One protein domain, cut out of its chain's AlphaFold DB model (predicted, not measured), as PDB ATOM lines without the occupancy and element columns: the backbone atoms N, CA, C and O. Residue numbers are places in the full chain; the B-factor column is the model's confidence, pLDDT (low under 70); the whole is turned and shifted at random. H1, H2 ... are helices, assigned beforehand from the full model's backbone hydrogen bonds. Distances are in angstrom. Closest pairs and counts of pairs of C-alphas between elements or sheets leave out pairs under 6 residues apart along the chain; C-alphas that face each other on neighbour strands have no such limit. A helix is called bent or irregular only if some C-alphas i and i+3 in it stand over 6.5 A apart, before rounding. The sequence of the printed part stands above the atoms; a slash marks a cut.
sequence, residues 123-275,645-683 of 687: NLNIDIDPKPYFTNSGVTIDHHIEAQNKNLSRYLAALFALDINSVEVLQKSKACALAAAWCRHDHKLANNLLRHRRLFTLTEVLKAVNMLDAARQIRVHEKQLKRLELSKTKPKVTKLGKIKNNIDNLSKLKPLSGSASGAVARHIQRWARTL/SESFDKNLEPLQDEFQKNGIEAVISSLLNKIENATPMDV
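This is residues 123 to 275 and 645 to 683 of the 687 residues of the protein "Hypothetical protein" of Didymodactylos carnosus (UniProt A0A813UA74). The longest helix, H6, bends, and its second arm H6b pairs with H7 in a long helical hairpin that reaches out from a body of helices. In the body H4 is the core, with H1, H2, H5 and the first arm H6a packed round it; H8 and H10 pack on H5, and H9 packs across H3, far from the hairpin. The printed part has 192 residues with ten named helices, H1 to H10 along the chain, and no named strand: all helix, its packing part aligned, part crossed. The outline is elongated, spanning 71 by 40 by 26 A, yet the whole is only just compact, close to loose, with a radius of gyration of the C-alphas of 19.5 A.

Start at H6, residues 202 to 229, assigned as one helix by its hydrogen bonds but bent: C-alphas 212 and 215 are 7.1 A apart, and its arms H6a, residues 202 to 212, and H6b, residues 215 to 229, stand at a steep tilt of 62 degrees. H6b and H7, residues 237 to 253, touch as a helical hairpin at a shallow tilt of 19 degrees, opposite ways; their closest C-alphas, of Ile 218 and Ile 247, are 5.4 A apart. H6a touches the hub H4, residues 171 to 183, at a steep tilt of 52 degrees, closest at the C-alphas of Ala 208 and Ala 175, 4.5 A. H4 also touches H2, residues 141 to 150, closest at the C-alphas of Ala 180 and Ile 145, 4.9 A. With residues 173 to 174 alone H4 touches H1, residues 132 to 135, closest at the C-alphas of Ser 173 and Phe 134, 5.2 A. With residues 178 to 182 alone it touches H5, residues 187 to 195, in a second helical hairpin, closest at the C-alphas of Ala 181 and Ala 190, 5.6 A. H5 touches residues 267 to 271 alone of H8, residues 262 to 273, closest at the C-alphas of Leu 194 and Trp 271, 6.9 A. It touches residues 664 to 669 alone of H10, residues 664 to 677, closest at the C-alphas of Asn 192 and Glu 665, 6.5 A. H9, residues 645 to 662, touches H3, residues 152 to 164, at a steep tilt of 58 degrees, closest at the C-alphas of Gln 656 and Ala 157, 5.1 A. Every O i to N i+4 pair is within hydrogen-bond range in H2 to H5, H6a, H6b, H7, H8 and H10, and 12 of 14 in H9; H1 is too short for such a pair.

Find C-alpha 202 at (35.564, 6.546, 123.427), where H6a begins; H6b is 21.0 A long and ends at C-alpha 229, (8.052, 22.076, 103.356). H7 measures 24.5 A and H9 26.0 A. H10 ends at C-alpha 677, (47.741, -8.736, 136.254).

The C-alphas farthest apart, of Lys 232 and Asp 682, are 72.0 A apart. Residues 276 to 644 are cut out, and C-alphas 275 and 645 are 39.0 A apart across the cut. Of the links that are printed whole, none is long. Residues 676 to 681 stand free; pLDDT is under 70 at residue 645 and residues 678 to 683.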
ATOM      1  N   ASN A 123      17.648 -16.702 113.788       88.38
ATOM      2  CA  ASN A 123      17.177 -17.523 114.898       88.38
ATOM      3  C   ASN A 123      18.164 -17.377 116.069       88.38
ATOM      4  O   ASN A 123      19.004 -18.240 116.321       88.38
ATOM      5  N   LEU A 124      18.135 -16.205 116.707       95.12
ATOM      6  CA  LEU A 124      19.006 -15.826 117.806       95.12
ATOM      7  C   LEU A 124      18.376 -16.320 119.100       95.12
ATOM      8  O   LEU A 124      17.340 -15.821 119.535       95.12
ATOM      9  N   ASN A 125      19.026 -17.285 119.738       96.38
ATOM     10  CA  ASN A 125      18.624 -17.756 121.049       96.38
ATOM     11  C   ASN A 125      19.843 -17.792 121.963       96.38
ATOM     12  O   ASN A 125      20.708 -18.652 121.809       96.38
ATOM     13  N   ILE A 126      19.877 -16.873 122.932       97.31
ATOM     14  CA  ILE A 126      20.981 -16.736 123.888       97.31
ATOM     15  C   ILE A 126      21.275 -18.025 124.668       97.31
ATOM     16  O   ILE A 126      22.418 -18.256 125.055       97.31
ATOM     17  N   ASP A 127      20.272 -18.882 124.864       96.56
ATOM     18  CA  ASP A 127      20.428 -20.138 125.598       96.56
ATOM     19  C   ASP A 127      21.018 -21.257 124.726       96.56
ATOM     20  O   ASP A 127      21.625 -22.175 125.265       96.56
ATOM     21  N   ILE A 128      20.892 -21.160 123.395       94.25
ATOM     22  CA  ILE A 128      21.445 -22.142 122.447       94.25
ATOM     23  C   ILE A 128      22.834 -21.693 121.991       94.25
ATOM     24  O   ILE A 128      23.817 -22.345 122.316       94.25
ATOM     25  N   ASP A 129      22.927 -20.559 121.292       92.94
ATOM     26  CA  ASP A 129      24.198 -20.022 120.799       92.94
ATOM     27  C   ASP A 129      24.265 -18.507 121.044       92.94
ATOM     28  O   ASP A 129      23.611 -17.723 120.346       92.94
ATOM     29  N   PRO A 130      25.051 -18.056 122.039       96.19
ATOM     30  CA  PRO A 130      25.195 -16.639 122.328       96.19
ATOM     31  C   PRO A 130      26.222 -15.935 121.419       96.19
ATOM     32  O   PRO A 130      26.278 -14.702 121.421       96.19
ATOM     33  N   LYS A 131      27.032 -16.659 120.629       93.88
ATOM     34  CA  LYS A 131      28.108 -16.070 119.802       93.88
ATOM     35  C   LYS A 131      27.600 -15.075 118.749       93.88
ATOM     36  O   LYS A 131      28.193 -13.995 118.643       93.88
ATOM     37  N   PRO A 132      26.505 -15.346 118.006       94.44
ATOM     38  CA  PRO A 132      26.043 -14.467 116.937       94.44
ATOM     39  C   PRO A 132      25.733 -13.042 117.401       94.44
ATOM     40  O   PRO A 132      25.910 -12.113 116.620       94.44
ATOM     41  N   TYR A 133      25.359 -12.827 118.669       96.44
ATOM     42  CA  TYR A 133      25.153 -11.479 119.215       96.44
ATOM     43  C   TYR A 133      26.406 -10.595 119.099       96.44
ATOM     44  O   TYR A 133      26.312  -9.377 118.935       96.44
ATOM     45  N   PHE A 134      27.594 -11.192 119.144       96.38
ATOM     46  CA  PHE A 134      28.870 -10.481 119.186       96.38
ATOM     47  C   PHE A 134      29.653 -10.540 117.873       96.38
ATOM     48  O   PHE A 134      30.469  -9.651 117.621       96.38
ATOM     49  N   THR A 135      29.383 -11.542 117.032       91.50
ATOM     50  CA  THR A 135      30.108 -11.788 115.775       91.50
ATOM     51  C   THR A 135      29.293 -11.468 114.520       91.50
ATOM     52  O   THR A 135      29.875 -11.242 113.461       91.50
ATOM     53  N   ASN A 136      27.958 -11.395 114.606       91.31
ATOM     54  CA  ASN A 136      27.105 -11.116 113.453       91.31
ATOM     55  C   ASN A 136      26.737  -9.623 113.365       91.31
ATOM     56  O   ASN A 136      26.140  -9.032 114.265       91.31
ATOM     57  N   SER A 137      27.050  -9.003 112.224       90.00
ATOM     58  CA  SER A 137      26.778  -7.582 111.972       90.00
ATOM     59  C   SER A 137      25.285  -7.234 111.845       90.00
ATOM     60  O   SER A 137      24.914  -6.068 112.040       90.00
ATOM     61  N   GLY A 138      24.426  -8.221 111.566       92.31
ATOM     62  CA  GLY A 138      22.972  -8.076 111.444       92.31
ATOM     63  C   GLY A 138      22.239  -7.891 112.776       92.31
ATOM     64  O   GLY A 138      21.100  -7.434 112.787       92.31
ATOM     65  N   VAL A 139      22.889  -8.162 113.912       95.44
ATOM     66  CA  VAL A 139      22.253  -8.059 115.233       95.44
ATOM     67  C   VAL A 139      21.967  -6.593 115.587       95.44
ATOM     68  O   VAL A 139      22.797  -5.694 115.391       95.44
ATOM     69  N   THR A 140      20.745  -6.327 116.050       95.88
ATOM     70  CA  THR A 140      20.239  -4.997 116.413       95.88
ATOM     71  C   THR A 140      20.349  -4.768 117.919       95.88
ATOM     72  O   THR A 140      20.525  -5.706 118.693       95.88
ATOM     73  N   ILE A 141      20.229  -3.511 118.357       97.31
ATOM     74  CA  ILE A 141      20.213  -3.171 119.787       97.31
ATOM     75  C   ILE A 141      19.079  -3.880 120.541       97.31
ATOM     76  O   ILE A 141      19.287  -4.303 121.675       97.31
ATOM     77  N   ASP A 142      17.920  -4.067 119.910       96.81
ATOM     78  CA  ASP A 142      16.772  -4.714 120.545       96.81
ATOM     79  C   ASP A 142      17.031  -6.205 120.798       96.81
ATOM     80  O   ASP A 142      16.722  -6.686 121.884       96.81
ATOM     81  N   HIS A 143      17.722  -6.901 119.886       97.06
ATOM     82  CA  HIS A 143      18.179  -8.274 120.134       97.06
ATOM     83  C   HIS A 143      19.119  -8.349 121.349       97.06
ATOM     84  O   HIS A 143      19.020  -9.268 122.160       97.06
ATOM     85  N   HIS A 144      20.017  -7.370 121.523       98.12
ATOM     86  CA  HIS A 144      20.879  -7.306 122.708       98.12
ATOM     87  C   HIS A 144      20.091  -7.012 123.994       98.12
ATOM     88  O   HIS A 144      20.418  -7.572 125.041       98.12
ATOM     89  N   ILE A 145      19.058  -6.162 123.940       97.94
ATOM     90  CA  ILE A 145      18.162  -5.900 125.080       97.94
ATOM     91  C   ILE A 145      17.421  -7.181 125.473       97.94
ATOM     92  O   ILE A 145      17.395  -7.534 126.652       97.94
ATOM     93  N   GLU A 146      16.848  -7.885 124.496       97.62
ATOM     94  CA  GLU A 146      16.129  -9.140 124.708       97.62
ATOM     95  C   GLU A 146      17.036 -10.210 125.319       97.62
ATOM     96  O   GLU A 146      16.698 -10.777 126.357       97.62
ATOM     97  N   ALA A 147      18.225 -10.423 124.752       98.12
ATOM     98  CA  ALA A 147      19.180 -11.399 125.264       98.12
ATOM     99  C   ALA A 147      19.619 -11.096 126.704       98.12
ATOM    100  O   ALA A 147      19.662 -11.992 127.546       98.12
ATOM    101  N   GLN A 148      19.882  -9.822 127.010       98.06
ATOM    102  CA  GLN A 148      20.217  -9.389 128.364       98.06
ATOM    103  C   GLN A 148      19.054  -9.541 129.357       98.06
ATOM    104  O   GLN A 148      19.296  -9.774 130.539       98.06
ATOM    105  N   ASN A 149      17.805  -9.381 128.911       97.81
ATOM    106  CA  ASN A 149      16.626  -9.614 129.747       97.81
ATOM    107  C   ASN A 149      16.376 -11.106 129.980       97.81
ATOM    108  O   ASN A 149      15.979 -11.484 131.078       97.81
ATOM    109  N   LYS A 150      16.612 -11.936 128.960       97.94
ATOM    110  CA  LYS A 150      16.362 -13.375 129.002       97.94
ATOM    111  C   LYS A 150      17.392 -14.116 129.854       97.94
ATOM    112  O   LYS A 150      17.008 -14.876 130.735       97.94
ATOM    113  N   ASN A 151      18.686 -13.884 129.619       98.06
ATOM    114  CA  ASN A 151      19.760 -14.566 130.342       98.06
ATOM    115  C   ASN A 151      21.020 -13.693 130.434       98.06
ATOM    116  O   ASN A 151      21.967 -13.828 129.655       98.06
ATOM    117  N   LEU A 152      21.032 -12.774 131.406       98.00
ATOM    118  CA  LEU A 152      22.127 -11.817 131.570       98.00
ATOM    119  C   LEU A 152      23.477 -12.494 131.848       98.00
ATOM    120  O   LEU A 152      24.485 -12.082 131.276       98.00
ATOM    121  N   SER A 153      23.507 -13.524 132.698       98.06
ATOM    122  CA  SER A 153      24.753 -14.207 133.063       98.06
ATOM    123  C   SER A 153      25.388 -14.895 131.860       98.06
ATOM    124  O   SER A 153      26.572 -14.687 131.612       98.06
ATOM    125  N   ARG A 154      24.605 -15.634 131.059       97.69
ATOM    126  CA  ARG A 154      25.104 -16.281 129.833       97.69
ATOM    127  C   ARG A 154      25.521 -15.264 128.776       97.69
ATOM    128  O   ARG A 154      26.542 -15.441 128.122       97.69
ATOM    129  N   TYR A 155      24.776 -14.165 128.648       98.44
ATOM    130  CA  TYR A 155      25.127 -13.068 127.747       98.44
ATOM    131  C   TYR A 155      26.486 -12.439 128.087       98.44
ATOM    132  O   TYR A 155      27.307 -12.220 127.196       98.44
ATOM    133  N   LEU A 156      26.741 -12.156 129.369       98.00
ATOM    134  CA  LEU A 156      28.025 -11.604 129.808       98.00
ATOM    135  C   LEU A 156      29.143 -12.639 129.731       98.00
ATOM    136  O   LEU A 156      30.222 -12.306 129.249       98.00
ATOM    137  N   ALA A 157      28.874 -13.884 130.128       97.31
ATOM    138  CA  ALA A 157      29.818 -14.982 129.975       97.31
ATOM    139  C   ALA A 157      30.256 -15.123 128.513       97.31
ATOM    140  O   ALA A 157      31.444 -15.196 128.250       97.31
ATOM    141  N   ALA A 158      29.339 -15.036 127.549       97.00
ATOM    142  CA  ALA A 158      29.690 -15.090 126.135       97.00
ATOM    143  C   ALA A 158      30.547 -13.895 125.688       97.00
ATOM    144  O   ALA A 158      31.555 -14.095 125.017       97.00
ATOM    145  N   LEU A 159      30.198 -12.664 126.088       97.31
ATOM    146  CA  LEU A 159      30.995 -11.473 125.765       97.31
ATOM    147  C   LEU A 159      32.441 -11.598 126.273       97.31
ATOM    148  O   LEU A 159      33.381 -11.320 125.530       97.31
ATOM    149  N   PHE A 160      32.611 -12.002 127.533       96.06
ATOM    150  CA  PHE A 160      33.928 -12.099 128.158       96.06
ATOM    151  C   PHE A 160      34.683 -13.363 127.752       96.06
ATOM    152  O   PHE A 160      35.893 -13.294 127.582       96.06
ATOM    153  N   ALA A 161      34.003 -14.484 127.501       93.56
ATOM    154  CA  ALA A 161      34.628 -15.672 126.927       93.56
ATOM    155  C   ALA A 161      35.213 -15.362 125.545       93.56
ATOM    156  O   ALA A 161      36.328 -15.783 125.255       93.56
ATOM    157  N   LEU A 162      34.514 -14.585 124.710       92.75
ATOM    158  CA  LEU A 162      35.062 -14.140 123.428       92.75
ATOM    159  C   LEU A 162      36.307 -13.259 123.618       92.75
ATOM    160  O   LEU A 162      37.308 -13.506 122.956       92.75
ATOM    161  N   ASP A 163      36.294 -12.297 124.547       91.88
ATOM    162  CA  ASP A 163      37.464 -11.432 124.790       91.88
ATOM    163  C   ASP A 163      38.672 -12.188 125.376       91.88
ATOM    164  O   ASP A 163      39.800 -11.955 124.943       91.88
ATOM    165  N   ILE A 164      38.442 -13.124 126.307       88.56
ATOM    166  CA  ILE A 164      39.484 -13.977 126.909       88.56
ATOM    167  C   ILE A 164      40.118 -14.888 125.853       88.56
ATOM    168  O   ILE A 164      41.333 -15.058 125.841       88.56
ATOM    169  N   ASN A 165      39.313 -15.435 124.937       85.12
ATOM    170  CA  ASN A 165      39.799 -16.259 123.827       85.12
ATOM    171  C   ASN A 165      40.315 -15.424 122.639       85.12
ATOM    172  O   ASN A 165      40.499 -15.965 121.549       85.12
ATOM    173  N   SER A 166      40.512 -14.112 122.821       84.62
ATOM    174  CA  SER A 166      40.973 -13.179 121.784       84.62
ATOM    175  C   SER A 166      40.142 -13.225 120.496       84.62
ATOM    176  O   SER A 166      40.642 -12.951 119.408       84.62
ATOM    177  N   VAL A 167      38.851 -13.550 120.603       87.19
ATOM    178  CA  VAL A 167      37.905 -13.461 119.491       87.19
ATOM    179  C   VAL A 167      37.417 -12.025 119.389       87.19
ATOM    180  O   VAL A 167      36.835 -11.469 120.325       87.19
ATOM    181  N   GLU A 168      37.621 -11.412 118.225       88.88
ATOM    182  CA  GLU A 168      37.186 -10.044 117.979       88.88
ATOM    183  C   GLU A 168      35.662  -9.895 118.120       88.88
ATOM    184  O   GLU A 168      34.871 -10.353 117.295       88.88
ATOM    185  N   VAL A 169      35.243  -9.179 119.162       94.50
ATOM    186  CA  VAL A 169      33.860  -8.727 119.317       94.50
ATOM    187  C   VAL A 169      33.638  -7.514 118.417       94.50
ATOM    188  O   VAL A 169      34.344  -6.507 118.536       94.50
ATOM    189  N   LEU A 170      32.616  -7.559 117.557       94.62
ATOM    190  CA  LEU A 170      32.323  -6.455 116.646       94.62
ATOM    191  C   LEU A 170      32.081  -5.151 117.409       94.62
ATOM    192  O   LEU A 170      31.310  -5.090 118.368       94.62
ATOM    193  N   GLN A 171      32.658  -4.057 116.914       95.81
ATOM    194  CA  GLN A 171      32.512  -2.737 117.528       95.81
ATOM    195  C   GLN A 171      31.045  -2.305 117.693       95.81
ATOM    196  O   GLN A 171      30.669  -1.685 118.690       95.81
ATOM    197  N   LYS A 172      30.201  -2.641 116.705       96.25
ATOM    198  CA  LYS A 172      28.752  -2.409 116.765       96.25
ATOM    199  C   LYS A 172      28.131  -3.190 117.926       96.25
ATOM    200  O   LYS A 172      27.386  -2.592 118.691       96.25
ATOM    201  N   SER A 173      28.473  -4.467 118.088       97.62
ATOM    202  CA  SER A 173      27.969  -5.312 119.174       97.62
ATOM    203  C   SER A 173      28.415  -4.817 120.551       97.62
ATOM    204  O   SER A 173      27.593  -4.784 121.461       97.62
ATOM    205  N   LYS A 174      29.657  -4.323 120.705       98.25
ATOM    206  CA  LYS A 174      30.100  -3.653 121.948       98.25
ATOM    207  C   LYS A 174      29.224  -2.432 122.256       98.25
ATOM    208  O   LYS A 174      28.666  -2.319 123.345       98.25
ATOM    209  N   ALA A 175      29.027  -1.546 121.277       98.25
ATOM    210  CA  ALA A 175      28.170  -0.370 121.443       98.25
ATOM    211  C   ALA A 175      26.708  -0.744 121.769       98.25
ATOM    212  O   ALA A 175      26.115  -0.148 122.668       98.25
ATOM    213  N   CYS A 176      26.143  -1.753 121.095       98.19
ATOM    214  CA  CYS A 176      24.804  -2.266 121.380       98.19
ATOM    215  C   CYS A 176      24.704  -2.865 122.788       98.19
ATOM    216  O   CYS A 176      23.728  -2.596 123.478       98.19
ATOM    217  N   ALA A 177      25.709  -3.622 123.245       98.50
ATOM    218  CA  ALA A 177      25.735  -4.207 124.585       98.50
ATOM    219  C   ALA A 177      25.673  -3.130 125.681       98.50
ATOM    220  O   ALA A 177      24.888  -3.248 126.625       98.50
ATOM    221  N   LEU A 178      26.460  -2.058 125.526       98.62
ATOM    222  CA  LEU A 178      26.470  -0.923 126.450       98.62
ATOM    223  C   LEU A 178      25.156  -0.130 126.397       98.62
ATOM    224  O   LEU A 178      24.591   0.209 127.437       98.62
ATOM    225  N   ALA A 179      24.643   0.138 125.195       98.44
ATOM    226  CA  ALA A 179      23.380   0.845 125.019       98.44
ATOM    227  C   ALA A 179      22.189   0.048 125.577       98.44
ATOM    228  O   ALA A 179      21.335   0.629 126.242       98.44
ATOM    229  N   ALA A 180      22.172  -1.275 125.395       98.44
ATOM    230  CA  ALA A 180      21.160  -2.165 125.954       98.44
ATOM    231  C   ALA A 180      21.138  -2.117 127.491       98.44
ATOM    232  O   ALA A 180      20.061  -1.995 128.076       98.44
ATOM    233  N   ALA A 181      22.306  -2.100 128.148       98.44
ATOM    234  CA  ALA A 181      22.390  -1.934 129.601       98.44
ATOM    235  C   ALA A 181      21.769  -0.599 130.062       98.44
ATOM    236  O   ALA A 181      21.016  -0.556 131.036       98.44
ATOM    237  N   TRP A 182      22.012   0.495 129.330       98.38
ATOM    238  CA  TRP A 182      21.386   1.791 129.608       98.38
ATOM    239  C   TRP A 182      19.875   1.818 129.344       98.38
ATOM    240  O   TRP A 182      19.150   2.415 130.142       98.38
ATOM    241  N   CYS A 183      19.388   1.178 128.274       97.94
ATOM    242  CA  CYS A 183      17.952   1.069 127.983       97.94
ATOM    243  C   CYS A 183      17.202   0.293 129.067       97.94
ATOM    244  O   CYS A 183      16.087   0.663 129.419       97.94
ATOM    245  N   ARG A 184      17.839  -0.737 129.637       97.94
ATOM    246  CA  ARG A 184      17.319  -1.534 130.761       97.94
ATOM    247  C   ARG A 184      17.405  -0.816 132.111       97.94
ATOM    248  O   ARG A 184      17.020  -1.385 133.125       97.94
ATOM    249  N   HIS A 185      17.939   0.408 132.144       97.56
ATOM    250  CA  HIS A 185      18.254   1.144 133.370       97.56
ATOM    251  C   HIS A 185      19.223   0.401 134.313       97.56
ATOM    252  O   HIS A 185      19.352   0.767 135.482       97.56
ATOM    253  N   ASP A 186      19.974  -0.582 133.800       97.94
ATOM    254  CA  ASP A 186      21.019  -1.291 134.540       97.94
ATOM    255  C   ASP A 186      22.322  -0.482 134.514       97.94
ATOM    256  O   ASP A 186      23.322  -0.745 133.840       97.94
ATOM    257  N   HIS A 187      22.263   0.594 135.279       97.25
ATOM    258  CA  HIS A 187      23.338   1.538 135.487       97.25
ATOM    259  C   HIS A 187      24.571   0.926 136.154       97.25
ATOM    260  O   HIS A 187      25.670   1.468 135.998       97.25
ATOM    261  N   LYS A 188      24.402  -0.170 136.904       97.12
ATOM    262  CA  LYS A 188      25.500  -0.884 137.555       97.12
ATOM    263  C   LYS A 188      26.292  -1.669 136.516       97.12
ATOM    264  O   LYS A 188      27.503  -1.472 136.417       97.12
ATOM    265  N   LEU A 189      25.604  -2.455 135.686       97.62
ATOM    266  CA  LEU A 189      26.219  -3.165 134.570       97.62
ATOM    267  C   LEU A 189      26.953  -2.209 133.632       97.62
ATOM    268  O   LEU A 189      28.119  -2.437 133.320       97.62
ATOM    269  N   ALA A 190      26.316  -1.106 133.235       98.19
ATOM    270  CA  ALA A 190      26.947  -0.151 132.330       98.19
ATOM    271  C   ALA A 190      28.256   0.435 132.896       98.19
ATOM    272  O   ALA A 190      29.219   0.587 132.151       98.19
ATOM    273  N   ASN A 191      28.333   0.723 134.204       97.50
ATOM    274  CA  ASN A 191      29.590   1.179 134.813       97.50
ATOM    275  C   ASN A 191      30.658   0.084 134.796       97.50
ATOM    276  O   ASN A 191      31.817   0.387 134.531       97.50
ATOM    277  N   ASN A 192      30.279  -1.170 135.051       96.56
ATOM    278  CA  ASN A 192      31.220  -2.286 135.015       96.56
ATOM    279  C   ASN A 192      31.767  -2.518 133.601       96.56
ATOM    280  O   ASN A 192      32.969  -2.703 133.446       96.56
ATOM    281  N   LEU A 193      30.925  -2.410 132.567       97.31
ATOM    282  CA  LEU A 193      31.377  -2.454 131.174       97.31
ATOM    283  C   LEU A 193      32.346  -1.300 130.867       97.31
ATOM    284  O   LEU A 193      33.415  -1.523 130.313       97.31
ATOM    285  N   LEU A 194      32.031  -0.073 131.294       97.00
ATOM    286  CA  LEU A 194      32.883   1.106 131.080       97.00
ATOM    287  C   LEU A 194      34.249   1.042 131.785       97.00
ATOM    288  O   LEU A 194      35.176   1.733 131.355       97.00
ATOM    289  N   ARG A 195      34.392   0.236 132.848       95.56
ATOM    290  CA  ARG A 195      35.694  -0.041 133.484       95.56
ATOM    291  C   ARG A 195      36.602  -0.873 132.577       95.56
ATOM    292  O   ARG A 195      37.816  -0.756 132.671       95.56
ATOM    293  N   HIS A 196      36.034  -1.651 131.657       94.94
ATOM    294  CA  HIS A 196      36.782  -2.485 130.727       94.94
ATOM    295  C   HIS A 196      37.294  -1.693 129.519       94.94
ATOM    296  O   HIS A 196      36.774  -1.798 128.403       94.94
ATOM    297  N   ARG A 197      38.354  -0.903 129.739       92.81
ATOM    298  CA  ARG A 197      38.935   0.039 128.760       92.81
ATOM    299  C   ARG A 197      39.300  -0.591 127.416       92.81
ATOM    300  O   ARG A 197      39.143   0.061 126.391       92.81
ATOM    301  N   ARG A 198      39.720  -1.863 127.412       90.88
ATOM    302  CA  ARG A 198      40.036  -2.631 126.191       90.88
ATOM    303  C   ARG A 198      38.813  -2.864 125.294       90.88
ATOM    304  O   ARG A 198      38.934  -2.892 124.073       90.88
ATOM    305  N   LEU A 199      37.628  -3.031 125.884       93.88
ATOM    306  CA  LEU A 199      36.397  -3.296 125.134       93.88
ATOM    307  C   LEU A 199      35.628  -2.003 124.853       93.88
ATOM    308  O   LEU A 199      35.117  -1.829 123.749       93.88
ATOM    309  N   PHE A 200      35.561  -1.093 125.824       96.62
ATOM    310  CA  PHE A 200      34.730   0.106 125.749       96.62
ATOM    311  C   PHE A 200      35.594   1.368 125.774       96.62
ATOM    312  O   PHE A 200      35.819   1.981 126.820       96.62
ATOM    313  N   THR A 201      36.059   1.771 124.592       95.88
ATOM    314  CA  THR A 201      36.780   3.028 124.374       95.88
ATOM    315  C   THR A 201      35.803   4.171 124.078       95.88
ATOM    316  O   THR A 201      34.586   3.983 123.974       95.88
ATOM    317  N   LEU A 202      36.335   5.381 123.872       96.62
ATOM    318  CA  LEU A 202      35.564   6.546 123.427       96.62
ATOM    319  C   LEU A 202      34.642   6.236 122.237       96.62
ATOM    320  O   LEU A 202      33.527   6.756 122.169       96.62
ATOM    321  N   THR A 203      35.094   5.404 121.297       96.81
ATOM    322  CA  THR A 203      34.340   5.144 120.069       96.81
ATOM    323  C   THR A 203      33.087   4.321 120.343       96.81
ATOM    324  O   THR A 203      32.015   4.664 119.839       96.81
ATOM    325  N   GLU A 204      33.179   3.273 121.164       98.06
ATOM    326  CA  GLU A 204      32.027   2.453 121.551       98.06
ATOM    327  C   GLU A 204      31.059   3.260 122.416       98.06
ATOM    328  O   GLU A 204      29.852   3.207 122.177       98.06
ATOM    329  N   VAL A 205      31.577   4.070 123.349       98.38
ATOM    330  CA  VAL A 205      30.767   4.970 124.187       98.38
ATOM    331  C   VAL A 205      29.986   5.957 123.322       98.38
ATOM    332  O   VAL A 205      28.768   6.061 123.451       98.38
ATOM    333  N   LEU A 206      30.649   6.641 122.387       98.19
ATOM    334  CA  LEU A 206      29.989   7.583 121.484       98.19
ATOM    335  C   LEU A 206      28.967   6.887 120.577       98.19
ATOM    336  O   LEU A 206      27.879   7.421 120.362       98.19
ATOM    337  N   LYS A 207      29.276   5.700 120.041       98.06
ATOM    338  CA  LYS A 207      28.334   4.925 119.215       98.06
ATOM    339  C   LYS A 207      27.093   4.519 120.009       98.06
ATOM    340  O   LYS A 207      25.987   4.736 119.521       98.06
ATOM    341  N   ALA A 208      27.269   4.010 121.227       98.44
ATOM    342  CA  ALA A 208      26.173   3.640 122.116       98.44
ATOM    343  C   ALA A 208      25.285   4.855 122.436       98.44
ATOM    344  O   ALA A 208      24.064   4.800 122.302       98.44
ATOM    345  N   VAL A 209      25.892   6.000 122.760       98.31
ATOM    346  CA  VAL A 209      25.166   7.252 123.024       98.31
ATOM    347  C   VAL A 209      24.432   7.762 121.784       98.31
ATOM    348  O   VAL A 209      23.292   8.201 121.899       98.31
ATOM    349  N   ASN A 210      25.031   7.669 120.595       97.94
ATOM    350  CA  ASN A 210      24.372   8.059 119.346       97.94
ATOM    351  C   ASN A 210      23.141   7.193 119.039       97.94
ATOM    352  O   ASN A 210      22.143   7.729 118.560       97.94
ATOM    353  N   MET A 211      23.176   5.887 119.341       98.06
ATOM    354  CA  MET A 211      21.992   5.016 119.235       98.06
ATOM    355  C   MET A 211      20.874   5.513 120.162       98.06
ATOM    356  O   MET A 211      19.729   5.666 119.736       98.06
ATOM    357  N   LEU A 212      21.214   5.862 121.406       98.19
ATOM    358  CA  LEU A 212      20.259   6.407 122.379       98.19
ATOM    359  C   LEU A 212      19.769   7.827 122.040       98.19
ATOM    360  O   LEU A 212      18.666   8.218 122.434       98.19
ATOM    361  N   ASP A 213      20.570   8.616 121.324       98.12
ATOM    362  CA  ASP A 213      20.230   9.972 120.881       98.12
ATOM    363  C   ASP A 213      19.424   9.992 119.567       98.12
ATOM    364  O   ASP A 213      18.865  11.028 119.187       98.12
ATOM    365  N   ALA A 214      19.293   8.849 118.882       97.88
ATOM    366  CA  ALA A 214      18.642   8.749 117.577       97.88
ATOM    367  C   ALA A 214      17.217   9.330 117.581       97.88
ATOM    368  O   ALA A 214      16.851  10.094 116.689       97.88
ATOM    369  N   ALA A 215      16.426   9.076 118.630       97.19
ATOM    370  CA  ALA A 215      15.070   9.619 118.755       97.19
ATOM    371  C   ALA A 215      15.029  11.158 118.859       97.19
ATOM    372  O   ALA A 215      14.089  11.803 118.380       97.19
ATOM    373  N   ARG A 216      16.030  11.789 119.490       97.56
ATOM    374  CA  ARG A 216      16.154  13.256 119.513       97.56
ATOM    375  C   ARG A 216      16.522  13.769 118.123       97.56
ATOM    376  O   ARG A 216      15.878  14.704 117.648       97.56
ATOM    377  N   GLN A 217      17.494  13.139 117.468       97.88
ATOM    378  CA  GLN A 217      17.965  13.534 116.138       97.88
ATOM    379  C   GLN A 217      16.880  13.389 115.062       97.88
ATOM    380  O   GLN A 217      16.706  14.302 114.254       97.88
ATOM    381  N   ILE A 218      16.073  12.321 115.109       98.19
ATOM    382  CA  ILE A 218      14.893  12.143 114.247       98.19
ATOM    383  C   ILE A 218      13.959  13.349 114.382       98.19
ATOM    384  O   ILE A 218      13.666  14.007 113.389       98.19
ATOM    385  N   ARG A 219      13.585  13.736 115.611       98.25
ATOM    386  CA  ARG A 219      12.712  14.903 115.849       98.25
ATOM    387  C   ARG A 219      13.316  16.214 115.338       98.25
ATOM    388  O   ARG A 219      12.583  17.099 114.895       98.25
ATOM    389  N   VAL A 220      14.638  16.374 115.410       97.75
ATOM    390  CA  VAL A 220      15.336  17.545 114.851       97.75
ATOM    391  C   VAL A 220      15.217  17.561 113.326       97.75
ATOM    392  O   VAL A 220      14.831  18.585 112.756       97.75
ATOM    393  N   HIS A 221      15.478  16.432 112.667       98.25
ATOM    394  CA  HIS A 221      15.363  16.305 111.216       98.25
ATOM    395  C   HIS A 221      13.921  16.421 110.718       98.25
ATOM    396  O   HIS A 221      13.687  17.101 109.722       98.25
ATOM    397  N   GLU A 222      12.939  15.877 111.432       98.31
ATOM    398  CA  GLU A 222      11.513  16.060 111.139       98.31
ATOM    399  C   GLU A 222      11.098  17.531 111.239       98.31
ATOM    400  O   GLU A 222      10.402  18.049 110.367       98.31
ATOM    401  N   LYS A 223      11.552  18.253 112.275       98.38
ATOM    402  CA  LYS A 223      11.310  19.701 112.394       98.38
ATOM    403  C   LYS A 223      11.957  20.469 111.244       98.38
ATOM    404  O   LYS A 223      11.359  21.408 110.721       98.38
ATOM    405  N   GLN A 224      13.169  20.088 110.843       97.69
ATOM    406  CA  GLN A 224      13.855  20.685 109.699       97.69
ATOM    407  C   GLN A 224      13.115  20.403 108.385       97.69
ATOM    408  O   GLN A 224      12.977  21.311 107.566       97.69
ATOM    409  N   LEU A 225      12.605  19.183 108.207       97.81
ATOM    410  CA  LEU A 225      11.807  18.772 107.056       97.81
ATOM    411  C   LEU A 225      10.523  19.604 106.964       97.81
ATOM    412  O   LEU A 225      10.319  20.279 105.957       97.81
ATOM    413  N   LYS A 226       9.754  19.687 108.058       97.88
ATOM    414  CA  LYS A 226       8.537  20.513 108.150       97.88
ATOM    415  C   LYS A 226       8.813  21.986 107.834       97.88
ATOM    416  O   LYS A 226       8.053  22.622 107.114       97.88
ATOM    417  N   ARG A 227       9.927  22.549 108.322       97.62
ATOM    418  CA  ARG A 227      10.331  23.936 108.005       97.62
ATOM    419  C   ARG A 227      10.638  24.140 106.521       97.62
ATOM    420  O   ARG A 227      10.322  25.199 105.986       97.62
ATOM    421  N   LEU A 228      11.269  23.166 105.865       96.94
ATOM    422  CA  LEU A 228      11.564  23.235 104.431       96.94
ATOM    423  C   LEU A 228      10.297  23.086 103.584       96.94
ATOM    424  O   LEU A 228      10.174  23.771 102.573       96.94
ATOM    425  N   GLU A 229       9.354  22.249 104.011       95.50
ATOM    426  CA  GLU A 229       8.052  22.076 103.356       95.50
ATOM    427  C   GLU A 229       7.168  23.325 103.482       95.50
ATOM    428  O   GLU A 229       6.503  23.702 102.523       95.50
ATOM    429  N   LEU A 230       7.222  24.019 104.625       97.00
ATOM    430  CA  LEU A 230       6.512  25.286 104.844       97.00
ATOM    431  C   LEU A 230       7.192  26.500 104.187       97.00
ATOM    432  O   LEU A 230       6.606  27.583 104.125       97.00
ATOM    433  N   SER A 231       8.440  26.369 103.727       95.94
ATOM    434  CA  SER A 231       9.153  27.490 103.117       95.94
ATOM    435  C   SER A 231       8.564  27.840 101.744       95.94
ATOM    436  O   SER A 231       8.341  26.971 100.906       95.94
ATOM    437  N   LYS A 232       8.321  29.135 101.486       96.31
ATOM    438  CA  LYS A 232       7.747  29.619 100.209       96.31
ATOM    439  C   LYS A 232       8.615  29.264  98.991       96.31
ATOM    440  O   LYS A 232       8.128  29.230  97.863       96.31
ATOM    441  N   THR A 233       9.909  29.044  99.203       95.94
ATOM    442  CA  THR A 233      10.866  28.646  98.173       95.94
ATOM    443  C   THR A 233      10.915  27.125  98.069       95.94
ATOM    444  O   THR A 233      11.238  26.451  99.039       95.94
ATOM    445  N   LYS A 234      10.654  26.566  96.878       94.69
ATOM    446  CA  LYS A 234      10.730  25.112  96.658       94.69
ATOM    447  C   LYS A 234      12.136  24.597  97.029       94.69
ATOM    448  O   LYS A 234      13.100  24.957  96.343       94.69
ATOM    449  N   PRO A 235      12.297  23.787  98.095       95.31
ATOM    450  CA  PRO A 235      13.602  23.271  98.486       95.31
ATOM    451  C   PRO A 235      14.135  22.306  97.421       95.31
ATOM    452  O   PRO A 235      13.380  21.630  96.722       95.31
ATOM    453  N   LYS A 236      15.463  22.213  97.298       96.62
ATOM    454  CA  LYS A 236      16.093  21.260  96.376       96.62
ATOM    455  C   LYS A 236      15.739  19.827  96.788       96.62
ATOM    456  O   LYS A 236      15.973  19.451  97.937       96.62
ATOM    457  N   VAL A 237      15.274  19.018  95.833       96.56
ATOM    458  CA  VAL A 237      14.901  17.601  96.030       96.56
ATOM    459  C   VAL A 237      16.025  16.806  96.700       96.56
ATOM    460  O   VAL A 237      15.776  16.017  97.604       96.56
ATOM    461  N   THR A 238      17.280  17.089  96.346       96.56
ATOM    462  CA  THR A 238      18.457  16.441  96.944       96.56
ATOM    463  C   THR A 238      18.605  16.707  98.442       96.56
ATOM    464  O   THR A 238      19.047  15.826  99.173       96.56
ATOM    465  N   LYS A 239      18.228  17.896  98.930       96.19
ATOM    466  CA  LYS A 239      18.274  18.224 100.363       96.19
ATOM    467  C   LYS A 239      17.165  17.501 101.127       96.19
ATOM    468  O   LYS A 239      17.436  16.959 102.191       96.19
ATOM    469  N   LEU A 240      15.952  17.459 100.568       96.88
ATOM    470  CA  LEU A 240      14.837  16.705 101.151       96.88
ATOM    471  C   LEU A 240      15.150  15.206 101.211       96.88
ATOM    472  O   LEU A 240      14.988  14.601 102.264       96.88
ATOM    473  N   GLY A 241      15.663  14.635 100.116       96.25
ATOM    474  CA  GLY A 241      16.073  13.231 100.059       96.25
ATOM    475  C   GLY A 241      17.129  12.890 101.109       96.25
ATOM    476  O   GLY A 241      16.988  11.900 101.811       96.25
ATOM    477  N   LYS A 242      18.133  13.757 101.310       97.00
ATOM    478  CA  LYS A 242      19.137  13.572 102.374       97.00
ATOM    479  C   LYS A 242      18.529  13.561 103.779       97.00
ATOM    480  O   LYS A 242      18.905  12.719 104.581       97.00
ATOM    481  N   ILE A 243      17.601  14.474 104.080       97.81
ATOM    482  CA  ILE A 243      16.952  14.529 105.401       97.81
ATOM    483  C   ILE A 243      16.098  13.277 105.634       97.81
ATOM    484  O   ILE A 243      16.175  12.699 106.712       97.81
ATOM    485  N   LYS A 244      15.339  12.832 104.625       97.75
ATOM    486  CA  LYS A 244      14.546  11.596 104.699       97.75
ATOM    487  C   LYS A 244      15.432  10.368 104.917       97.75
ATOM    488  O   LYS A 244      15.229   9.657 105.889       97.75
ATOM    489  N   ASN A 245      16.495  10.219 104.125       97.25
ATOM    490  CA  ASN A 245      17.458   9.128 104.298       97.25
ATOM    491  C   ASN A 245      18.096   9.131 105.700       97.25
ATOM    492  O   ASN A 245      18.311   8.070 106.278       97.25
ATOM    493  N   ASN A 246      18.390  10.306 106.269       97.44
ATOM    494  CA  ASN A 246      18.904  10.401 107.637       97.44
ATOM    495  C   ASN A 246      17.867   9.950 108.673       97.44
ATOM    496  O   ASN A 246      18.233   9.255 109.617       97.44
ATOM    497  N   ILE A 247      16.594  10.324 108.505       98.00
ATOM    498  CA  ILE A 247      15.502   9.858 109.371       98.00
ATOM    499  C   ILE A 247      15.377   8.335 109.284       98.00
ATOM    500  O   ILE A 247      15.328   7.687 110.326       98.00
ATOM    501  N   ASP A 248      15.401   7.759 108.083       97.25
ATOM    502  CA  ASP A 248      15.287   6.309 107.884       97.25
ATOM    503  C   ASP A 248      16.468   5.562 108.522       97.25
ATOM    504  O   ASP A 248      16.279   4.588 109.250       97.25
ATOM    505  N   ASN A 249      17.695   6.055 108.326       95.44
ATOM    506  CA  ASN A 249      18.897   5.474 108.930       95.44
ATOM    507  C   ASN A 249      18.877   5.554 110.463       95.44
ATOM    508  O   ASN A 249      19.204   4.577 111.131       95.44
ATOM    509  N   LEU A 250      18.478   6.696 111.032       96.75
ATOM    510  CA  LEU A 250      18.349   6.849 112.483       96.75
ATOM    511  C   LEU A 250      17.210   5.999 113.044       96.75
ATOM    512  O   LEU A 250      17.333   5.482 114.148       96.75
ATOM    513  N   SER A 251      16.125   5.820 112.291       96.31
ATOM    514  CA  SER A 251      14.994   4.987 112.705       96.31
ATOM    515  C   SER A 251      15.390   3.517 112.812       96.31
ATOM    516  O   SER A 251      14.945   2.854 113.739       96.31
ATOM    517  N   LYS A 252      16.293   3.035 111.947       93.81
ATOM    518  CA  LYS A 252      16.888   1.688 112.049       93.81
ATOM    519  C   LYS A 252      17.824   1.510 113.250       93.81
ATOM    520  O   LYS A 252      18.052   0.386 113.678       93.81
ATOM    521  N   LEU A 253      18.417   2.595 113.752       94.25
ATOM    522  CA  LEU A 253      19.332   2.573 114.904       94.25
ATOM    523  C   LEU A 253      18.631   2.831 116.240       94.25
ATOM    524  O   LEU A 253      19.199   2.546 117.292       94.25
ATOM    525  N   LYS A 254      17.441   3.432 116.200       96.38
ATOM    526  CA  LYS A 254      16.678   3.829 117.376       96.38
ATOM    527  C   LYS A 254      16.209   2.571 118.123       96.38
ATOM    528  O   LYS A 254      15.459   1.801 117.531       96.38
ATOM    529  N   PRO A 255      16.559   2.398 119.410       95.94
ATOM    530  CA  PRO A 255      16.019   1.296 120.198       95.94
ATOM    531  C   PRO A 255      14.516   1.463 120.438       95.94
ATOM    532  O   PRO A 255      13.996   2.588 120.480       95.94
ATOM    533  N   LEU A 256      13.820   0.349 120.671       95.62
ATOM    534  CA  LEU A 256      12.401   0.355 121.043       95.62
ATOM    535  C   LEU A 256      12.153   1.065 122.381       95.62
ATOM    536  O   LEU A 256      11.101   1.674 122.583       95.62
ATOM    537  N   SER A 257      13.134   1.015 123.283       95.19
ATOM    538  CA  SER A 257      13.079   1.598 124.622       95.19
ATOM    539  C   SER A 257      14.368   2.350 124.968       95.19
ATOM    540  O   SER A 257      15.426   2.093 124.399       95.19
ATOM    541  N   GLY A 258      14.284   3.299 125.903       95.06
ATOM    542  CA  GLY A 258      15.428   4.107 126.334       95.06
ATOM    543  C   GLY A 258      15.711   5.342 125.468       95.06
ATOM    544  O   GLY A 258      15.193   5.527 124.368       95.06
ATOM    545  N   SER A 259      16.509   6.261 126.016       97.12
ATOM    546  CA  SER A 259      17.005   7.454 125.320       97.12
ATOM    547  C   SER A 259      18.269   7.982 126.001       97.12
ATOM    548  O   SER A 259      18.589   7.570 127.121       97.12
ATOM    549  N   ALA A 260      18.974   8.916 125.352       97.00
ATOM    550  CA  ALA A 260      20.110   9.638 125.928       97.00
ATOM    551  C   ALA A 260      19.641  10.588 127.052       97.00
ATOM    552  O   ALA A 260      19.533  11.802 126.883       97.00
ATOM    553  N   SER A 261      19.280  10.010 128.197       97.38
ATOM    554  CA  SER A 261      18.722  10.718 129.349       97.38
ATOM    555  C   SER A 261      19.800  11.413 130.184       97.38
ATOM    556  O   SER A 261      20.983  11.073 130.129       97.38
ATOM    557  N   GLY A 262      19.384  12.337 131.056       97.62
ATOM    558  CA  GLY A 262      20.293  12.968 132.019       97.62
ATOM    559  C   GLY A 262      20.962  11.968 132.975       97.62
ATOM    560  O   GLY A 262      22.069  12.219 133.444       97.62
ATOM    561  N   ALA A 263      20.336  10.814 133.243       97.19
ATOM    562  CA  ALA A 263      20.971   9.745 134.009       97.19
ATOM    563  C   ALA A 263      22.151   9.143 133.233       97.19
ATOM    564  O   ALA A 263      23.262   9.117 133.758       97.19
ATOM    565  N   VAL A 264      21.938   8.758 131.968       98.00
ATOM    566  CA  VAL A 264      22.996   8.244 131.078       98.00
ATOM    567  C   VAL A 264      24.144   9.253 130.965       98.00
ATOM    568  O   VAL A 264      25.303   8.884 131.156       98.00
ATOM    569  N   ALA A 265      23.832  10.542 130.787       98.31
ATOM    570  CA  ALA A 265      24.833  11.609 130.770       98.31
ATOM    571  C   ALA A 265      25.689  11.635 132.054       98.31
ATOM    572  O   ALA A 265      26.915  11.653 131.974       98.31
ATOM    573  N   ARG A 266      25.079  11.535 133.245       98.31
ATOM    574  CA  ARG A 266      25.818  11.483 134.526       98.31
ATOM    575  C   ARG A 266      26.731  10.262 134.661       98.31
ATOM    576  O   ARG A 266      27.758  10.346 135.335       98.31
ATOM    577  N   HIS A 267      26.363   9.124 134.078       97.69
ATOM    578  CA  HIS A 267      27.221   7.935 134.053       97.69
ATOM    579  C   HIS A 267      28.458   8.152 133.184       97.69
ATOM    580  O   HIS A 267      29.572   7.881 133.622       97.69
ATOM    581  N   ILE A 268      28.273   8.733 132.002       98.25
ATOM    582  CA  ILE A 268      29.376   9.035 131.087       98.25
ATOM    583  C   ILE A 268      30.286  10.125 131.664       98.25
ATOM    584  O   ILE A 268      31.502  10.015 131.576       98.25
ATOM    585  N   GLN A 269      29.727  11.139 132.334       98.44
ATOM    586  CA  GLN A 269      30.500  12.132 133.093       98.44
ATOM    587  C   GLN A 269      31.366  11.487 134.178       98.44
ATOM    588  O   GLN A 269      32.523  11.858 134.338       98.44
ATOM    589  N   ARG A 270      30.843  10.496 134.913       98.00
ATOM    590  CA  ARG A 270      31.647   9.748 135.894       98.00
ATOM    591  C   ARG A 270      32.762   8.949 135.238       98.00
ATOM    592  O   ARG A 270      33.872   8.964 135.748       98.00
ATOM    593  N   TRP A 271      32.483   8.302 134.113       97.56
ATOM    594  CA  TRP A 271      33.505   7.616 133.329       97.56
ATOM    595  C   TRP A 271      34.594   8.577 132.834       97.56
ATOM    596  O   TRP A 271      35.772   8.283 132.999       97.56
ATOM    597  N   ALA A 272      34.241   9.762 132.331       98.06
ATOM    598  CA  ALA A 272      35.225  10.760 131.903       98.06
ATOM    599  C   ALA A 272      36.180  11.173 133.043       98.06
ATOM    600  O   ALA A 272      37.382  11.269 132.824       98.06
ATOM    601  N   ARG A 273      35.679  11.291 134.283       98.25
ATOM    602  CA  ARG A 273      36.499  11.621 135.469       98.25
ATOM    603  C   ARG A 273      37.519  10.553 135.853       98.25
ATOM    604  O   ARG A 273      38.426  10.846 136.620       98.25
ATOM    605  N   THR A 274      37.343   9.325 135.375       97.00
ATOM    606  CA  THR A 274      38.284   8.224 135.635       97.00
ATOM    607  C   THR A 274      39.436   8.179 134.630       97.00
ATOM    608  O   THR A 274      40.278   7.298 134.743       97.00
ATOM    609  N   LEU A 275      39.454   9.080 133.640       96.50
ATOM    610  CA  LEU A 275      40.561   9.213 132.696       96.50
ATOM    611  C   LEU A 275      41.714   9.984 133.344       96.50
ATOM    612  O   LEU A 275      41.514  11.036 133.958       96.50
ATOM    613  N   SER A 645      32.026 -26.515 118.626       63.75
ATOM    614  CA  SER A 645      30.930 -26.203 119.563       63.75
ATOM    615  C   SER A 645      31.270 -26.610 120.999       63.75
ATOM    616  O   SER A 645      31.099 -25.818 121.923       63.75
ATOM    617  N   GLU A 646      31.872 -27.787 121.168       75.25
ATOM    618  CA  GLU A 646      32.216 -28.339 122.478       75.25
ATOM    619  C   GLU A 646      33.202 -27.489 123.293       75.25
ATOM    620  O   GLU A 646      33.114 -27.474 124.518       75.25
ATOM    621  N   SER A 647      34.165 -26.802 122.672       75.38
ATOM    622  CA  SER A 647      35.180 -26.037 123.416       75.38
ATOM    623  C   SER A 647      34.674 -24.678 123.873       75.38
ATOM    624  O   SER A 647      35.043 -24.227 124.957       75.38
ATOM    625  N   PHE A 648      33.818 -24.022 123.085       84.62
ATOM    626  CA  PHE A 648      33.229 -22.756 123.514       84.62
ATOM    627  C   PHE A 648      32.283 -22.960 124.699       84.62
ATOM    628  O   PHE A 648      32.385 -22.222 125.677       84.62
ATOM    629  N   ASP A 649      31.432 -23.987 124.651       87.38
ATOM    630  CA  ASP A 649      30.487 -24.279 125.732       87.38
ATOM    631  C   ASP A 649      31.215 -24.635 127.040       87.38
ATOM    632  O   ASP A 649      30.861 -24.111 128.098       87.38
ATOM    633  N   LYS A 650      32.328 -25.382 126.963       87.56
ATOM    634  CA  LYS A 650      33.202 -25.680 128.117       87.56
ATOM    635  C   LYS A 650      33.794 -24.437 128.788       87.56
ATOM    636  O   LYS A 650      34.018 -24.461 129.992       87.56
ATOM    637  N   ASN A 651      34.051 -23.366 128.037       87.12
ATOM    638  CA  ASN A 651      34.536 -22.097 128.595       87.12
ATOM    639  C   ASN A 651      33.386 -21.190 129.061       87.12
ATOM    640  O   ASN A 651      33.555 -20.375 129.968       87.12
ATOM    641  N   LEU A 652      32.225 -21.309 128.422       94.00
ATOM    642  CA  LEU A 652      31.055 -20.485 128.681       94.00
ATOM    643  C   LEU A 652      30.365 -20.863 129.997       94.00
ATOM    644  O   LEU A 652      30.020 -19.968 130.765       94.00
ATOM    645  N   GLU A 653      30.157 -22.158 130.249       95.44
ATOM    646  CA  GLU A 653      29.408 -22.650 131.415       95.44
ATOM    647  C   GLU A 653      30.059 -22.271 132.757       95.44
ATOM    648  O   GLU A 653      29.373 -21.648 133.571       95.44
ATOM    649  N   PRO A 654      31.372 -22.493 132.991       96.25
ATOM    650  CA  PRO A 654      32.003 -22.111 134.254       96.25
ATOM    651  C   PRO A 654      31.932 -20.605 134.506       96.25
ATOM    652  O   PRO A 654      31.707 -20.162 135.632       96.25
ATOM    653  N   LEU A 655      32.091 -19.804 133.449       96.38
ATOM    654  CA  LEU A 655      32.029 -18.352 133.554       96.38
ATOM    655  C   LEU A 655      30.596 -17.873 133.818       96.38
ATOM    656  O   LEU A 655      30.382 -16.956 134.613       96.38
ATOM    657  N   GLN A 656      29.601 -18.505 133.192       97.38
ATOM    658  CA  GLN A 656      28.185 -18.267 133.466       97.38
ATOM    659  C   GLN A 656      27.851 -18.573 134.933       97.38
ATOM    660  O   GLN A 656      27.205 -17.747 135.587       97.38
ATOM    661  N   ASP A 657      28.312 -19.709 135.451       97.75
ATOM    662  CA  ASP A 657      28.117 -20.110 136.846       97.75
ATOM    663  C   ASP A 657      28.808 -19.138 137.806       97.75
ATOM    664  O   ASP A 657      28.230 -18.747 138.824       97.75
ATOM    665  N   GLU A 658      30.007 -18.660 137.461       97.44
ATOM    666  CA  GLU A 658      30.713 -17.634 138.229       97.44
ATOM    667  C   GLU A 658      29.899 -16.331 138.298       97.44
ATOM    668  O   GLU A 658      29.727 -15.756 139.378       97.44
ATOM    669  N   PHE A 659      29.325 -15.892 137.170       97.38
ATOM    670  CA  PHE A 659      28.446 -14.720 137.114       97.38
ATOM    671  C   PHE A 659      27.186 -14.887 137.971       97.38
ATOM    672  O   PHE A 659      26.759 -13.922 138.612       97.38
ATOM    673  N   GLN A 660      26.596 -16.085 137.993       97.50
ATOM    674  CA  GLN A 660      25.424 -16.389 138.818       97.50
ATOM    675  C   GLN A 660      25.767 -16.437 140.313       97.50
ATOM    676  O   GLN A 660      25.022 -15.891 141.126       97.50
ATOM    677  N   LYS A 661      26.899 -17.051 140.678       97.94
ATOM    678  CA  LYS A 661      27.300 -17.288 142.071       97.94
ATOM    679  C   LYS A 661      27.899 -16.055 142.745       97.94
ATOM    680  O   LYS A 661      27.529 -15.732 143.871       97.94
ATOM    681  N   ASN A 662      28.828 -15.378 142.075       97.44
ATOM    682  CA  ASN A 662      29.628 -14.298 142.665       97.44
ATOM    683  C   ASN A 662      29.081 -12.903 142.326       97.44
ATOM    684  O   ASN A 662      29.450 -11.908 142.952       97.44
ATOM    685  N   GLY A 663      28.183 -12.821 141.342       97.00
ATOM    686  CA  GLY A 663      27.606 -11.576 140.861       97.00
ATOM    687  C   GLY A 663      28.511 -10.815 139.886       97.00
ATOM    688  O   GLY A 663      29.737 -10.909 139.888       97.00
ATOM    689  N   ILE A 664      27.877  -9.990 139.051       96.12
ATOM    690  CA  ILE A 664      28.498  -9.347 137.880       96.12
ATOM    691  C   ILE A 664      29.713  -8.479 138.220       96.12
ATOM    692  O   ILE A 664      30.706  -8.485 137.501       96.12
ATOM    693  N   GLU A 665      29.640  -7.701 139.296       96.38
ATOM    694  CA  GLU A 665      30.705  -6.760 139.658       96.38
ATOM    695  C   GLU A 665      31.978  -7.464 140.135       96.38
ATOM    696  O   GLU A 665      33.076  -7.041 139.767       96.38
ATOM    697  N   ALA A 666      31.828  -8.536 140.917       97.06
ATOM    698  CA  ALA A 666      32.950  -9.313 141.423       97.06
ATOM    699  C   ALA A 666      33.670 -10.024 140.276       97.06
ATOM    700  O   ALA A 666      34.888  -9.909 140.163       97.06
ATOM    701  N   VAL A 667      32.915 -10.663 139.374       96.81
ATOM    702  CA  VAL A 667      33.486 -11.366 138.216       96.81
ATOM    703  C   VAL A 667      34.160 -10.393 137.257       96.81
ATOM    704  O   VAL A 667      35.312 -10.604 136.904       96.81
ATOM    705  N   ILE A 668      33.520  -9.273 136.891       95.50
ATOM    706  CA  ILE A 668      34.164  -8.284 136.007       95.50
ATOM    707  C   ILE A 668      35.422  -7.705 136.660       95.50
ATOM    708  O   ILE A 668      36.426  -7.541 135.979       95.50
ATOM    709  N   SER A 669      35.414  -7.426 137.966       95.19
ATOM    710  CA  SER A 669      36.618  -6.933 138.651       95.19
ATOM    711  C   SER A 669      37.721  -7.996 138.699       95.19
ATOM    712  O   SER A 669      38.878  -7.665 138.480       95.19
ATOM    713  N   SER A 670      37.367  -9.266 138.922       95.56
ATOM    714  CA  SER A 670      38.289 -10.406 138.850       95.56
ATOM    715  C   SER A 670      38.894 -10.542 137.455       95.56
ATOM    716  O   SER A 670      40.104 -10.667 137.334       95.56
ATOM    717  N   LEU A 671      38.087 -10.426 136.399       93.00
ATOM    718  CA  LEU A 671      38.551 -10.464 135.014       93.00
ATOM    719  C   LEU A 671      39.435  -9.267 134.660       93.00
ATOM    720  O   LEU A 671      40.455  -9.455 134.016       93.00
ATOM    721  N   LEU A 672      39.089  -8.055 135.100       90.75
ATOM    722  CA  LEU A 672      39.929  -6.872 134.889       90.75
ATOM    723  C   LEU A 672      41.265  -7.012 135.601       90.75
ATOM    724  O   LEU A 672      42.292  -6.799 134.977       90.75
ATOM    725  N   ASN A 673      41.254  -7.463 136.854       91.69
ATOM    726  CA  ASN A 673      42.478  -7.766 137.579       91.69
ATOM    727  C   ASN A 673      43.246  -8.890 136.889       91.69
ATOM    728  O   ASN A 673      44.457  -8.814 136.808       91.69
ATOM    729  N   LYS A 674      42.575  -9.918 136.363       88.56
ATOM    730  CA  LYS A 674      43.230 -10.951 135.562       88.56
ATOM    731  C   LYS A 674      43.782 -10.386 134.271       88.56
ATOM    732  O   LYS A 674      44.791 -10.891 133.865       88.56
ATOM    733  N   ILE A 675      43.203  -9.377 133.629       83.00
ATOM    734  CA  ILE A 675      43.741  -8.791 132.388       83.00
ATOM    735  C   ILE A 675      44.886  -7.815 132.687       83.00
ATOM    736  O   ILE A 675      45.870  -7.786 131.959       83.00
ATOM    737  N   GLU A 676      44.771  -7.032 133.760       80.56
ATOM    738  CA  GLU A 676      45.796  -6.092 134.228       80.56
ATOM    739  C   GLU A 676      46.993  -6.834 134.842       80.56
ATOM    740  O   GLU A 676      48.140  -6.501 134.551       80.56
ATOM    741  N   ASN A 677      46.728  -7.874 135.640       73.25
ATOM    742  CA  ASN A 677      47.741  -8.736 136.254       73.25
ATOM    743  C   ASN A 677      48.138  -9.909 135.365       73.25
ATOM    744  O   ASN A 677      49.202 -10.482 135.613       73.25
ATOM    745  N   ALA A 678      47.366 -10.241 134.318       57.41
ATOM    746  CA  ALA A 678      47.873 -11.043 133.209       57.41
ATOM    747  C   ALA A 678      48.898 -10.207 132.435       57.41
ATOM    748  O   ALA A 678      48.780  -9.938 131.245       57.41
ATOM    749  N   THR A 679      50.016  -9.929 133.095       44.44
ATOM    750  CA  THR A 679      51.235 -10.565 132.631       44.44
ATOM    751  C   THR A 679      50.906 -12.031 132.325       44.44
ATOM    752  O   THR A 679      50.474 -12.720 133.236       44.44
ATOM    753  N   PRO A 680      50.995 -12.511 131.078       34.78
ATOM    754  CA  PRO A 680      50.386 -13.778 130.672       34.78
ATOM    755  C   PRO A 680      50.997 -14.959 131.440       34.78
ATOM    756  O   PRO A 680      51.969 -15.544 130.989       34.78
ATOM    757  N   MET A 681      50.477 -15.277 132.619       35.34
ATOM    758  CA  MET A 681      50.750 -16.425 133.476       35.34
ATOM    759  C   MET A 681      49.550 -16.548 134.421       35.34
ATOM    760  O   MET A 681      48.982 -15.541 134.834       35.34
ATOM    761  N   ASP A 682      49.185 -17.787 134.730       28.81
ATOM    762  CA  ASP A 682      48.151 -18.199 135.686       28.81
ATOM    763  C   ASP A 682      46.707 -18.260 135.147       28.81
ATOM    764  O   ASP A 682      45.756 -17.729 135.720       28.81
ATOM    765  N   VAL A 683      46.524 -19.039 134.074       30.62
ATOM    766  CA  VAL A 683      45.298 -19.843 133.882       30.62
ATOM    767  C   VAL A 683      45.672 -21.330 133.941       30.62
ATOM    768  O   VAL A 683      45.408 -22.104 133.031       30.62
TER     769      VAL A 683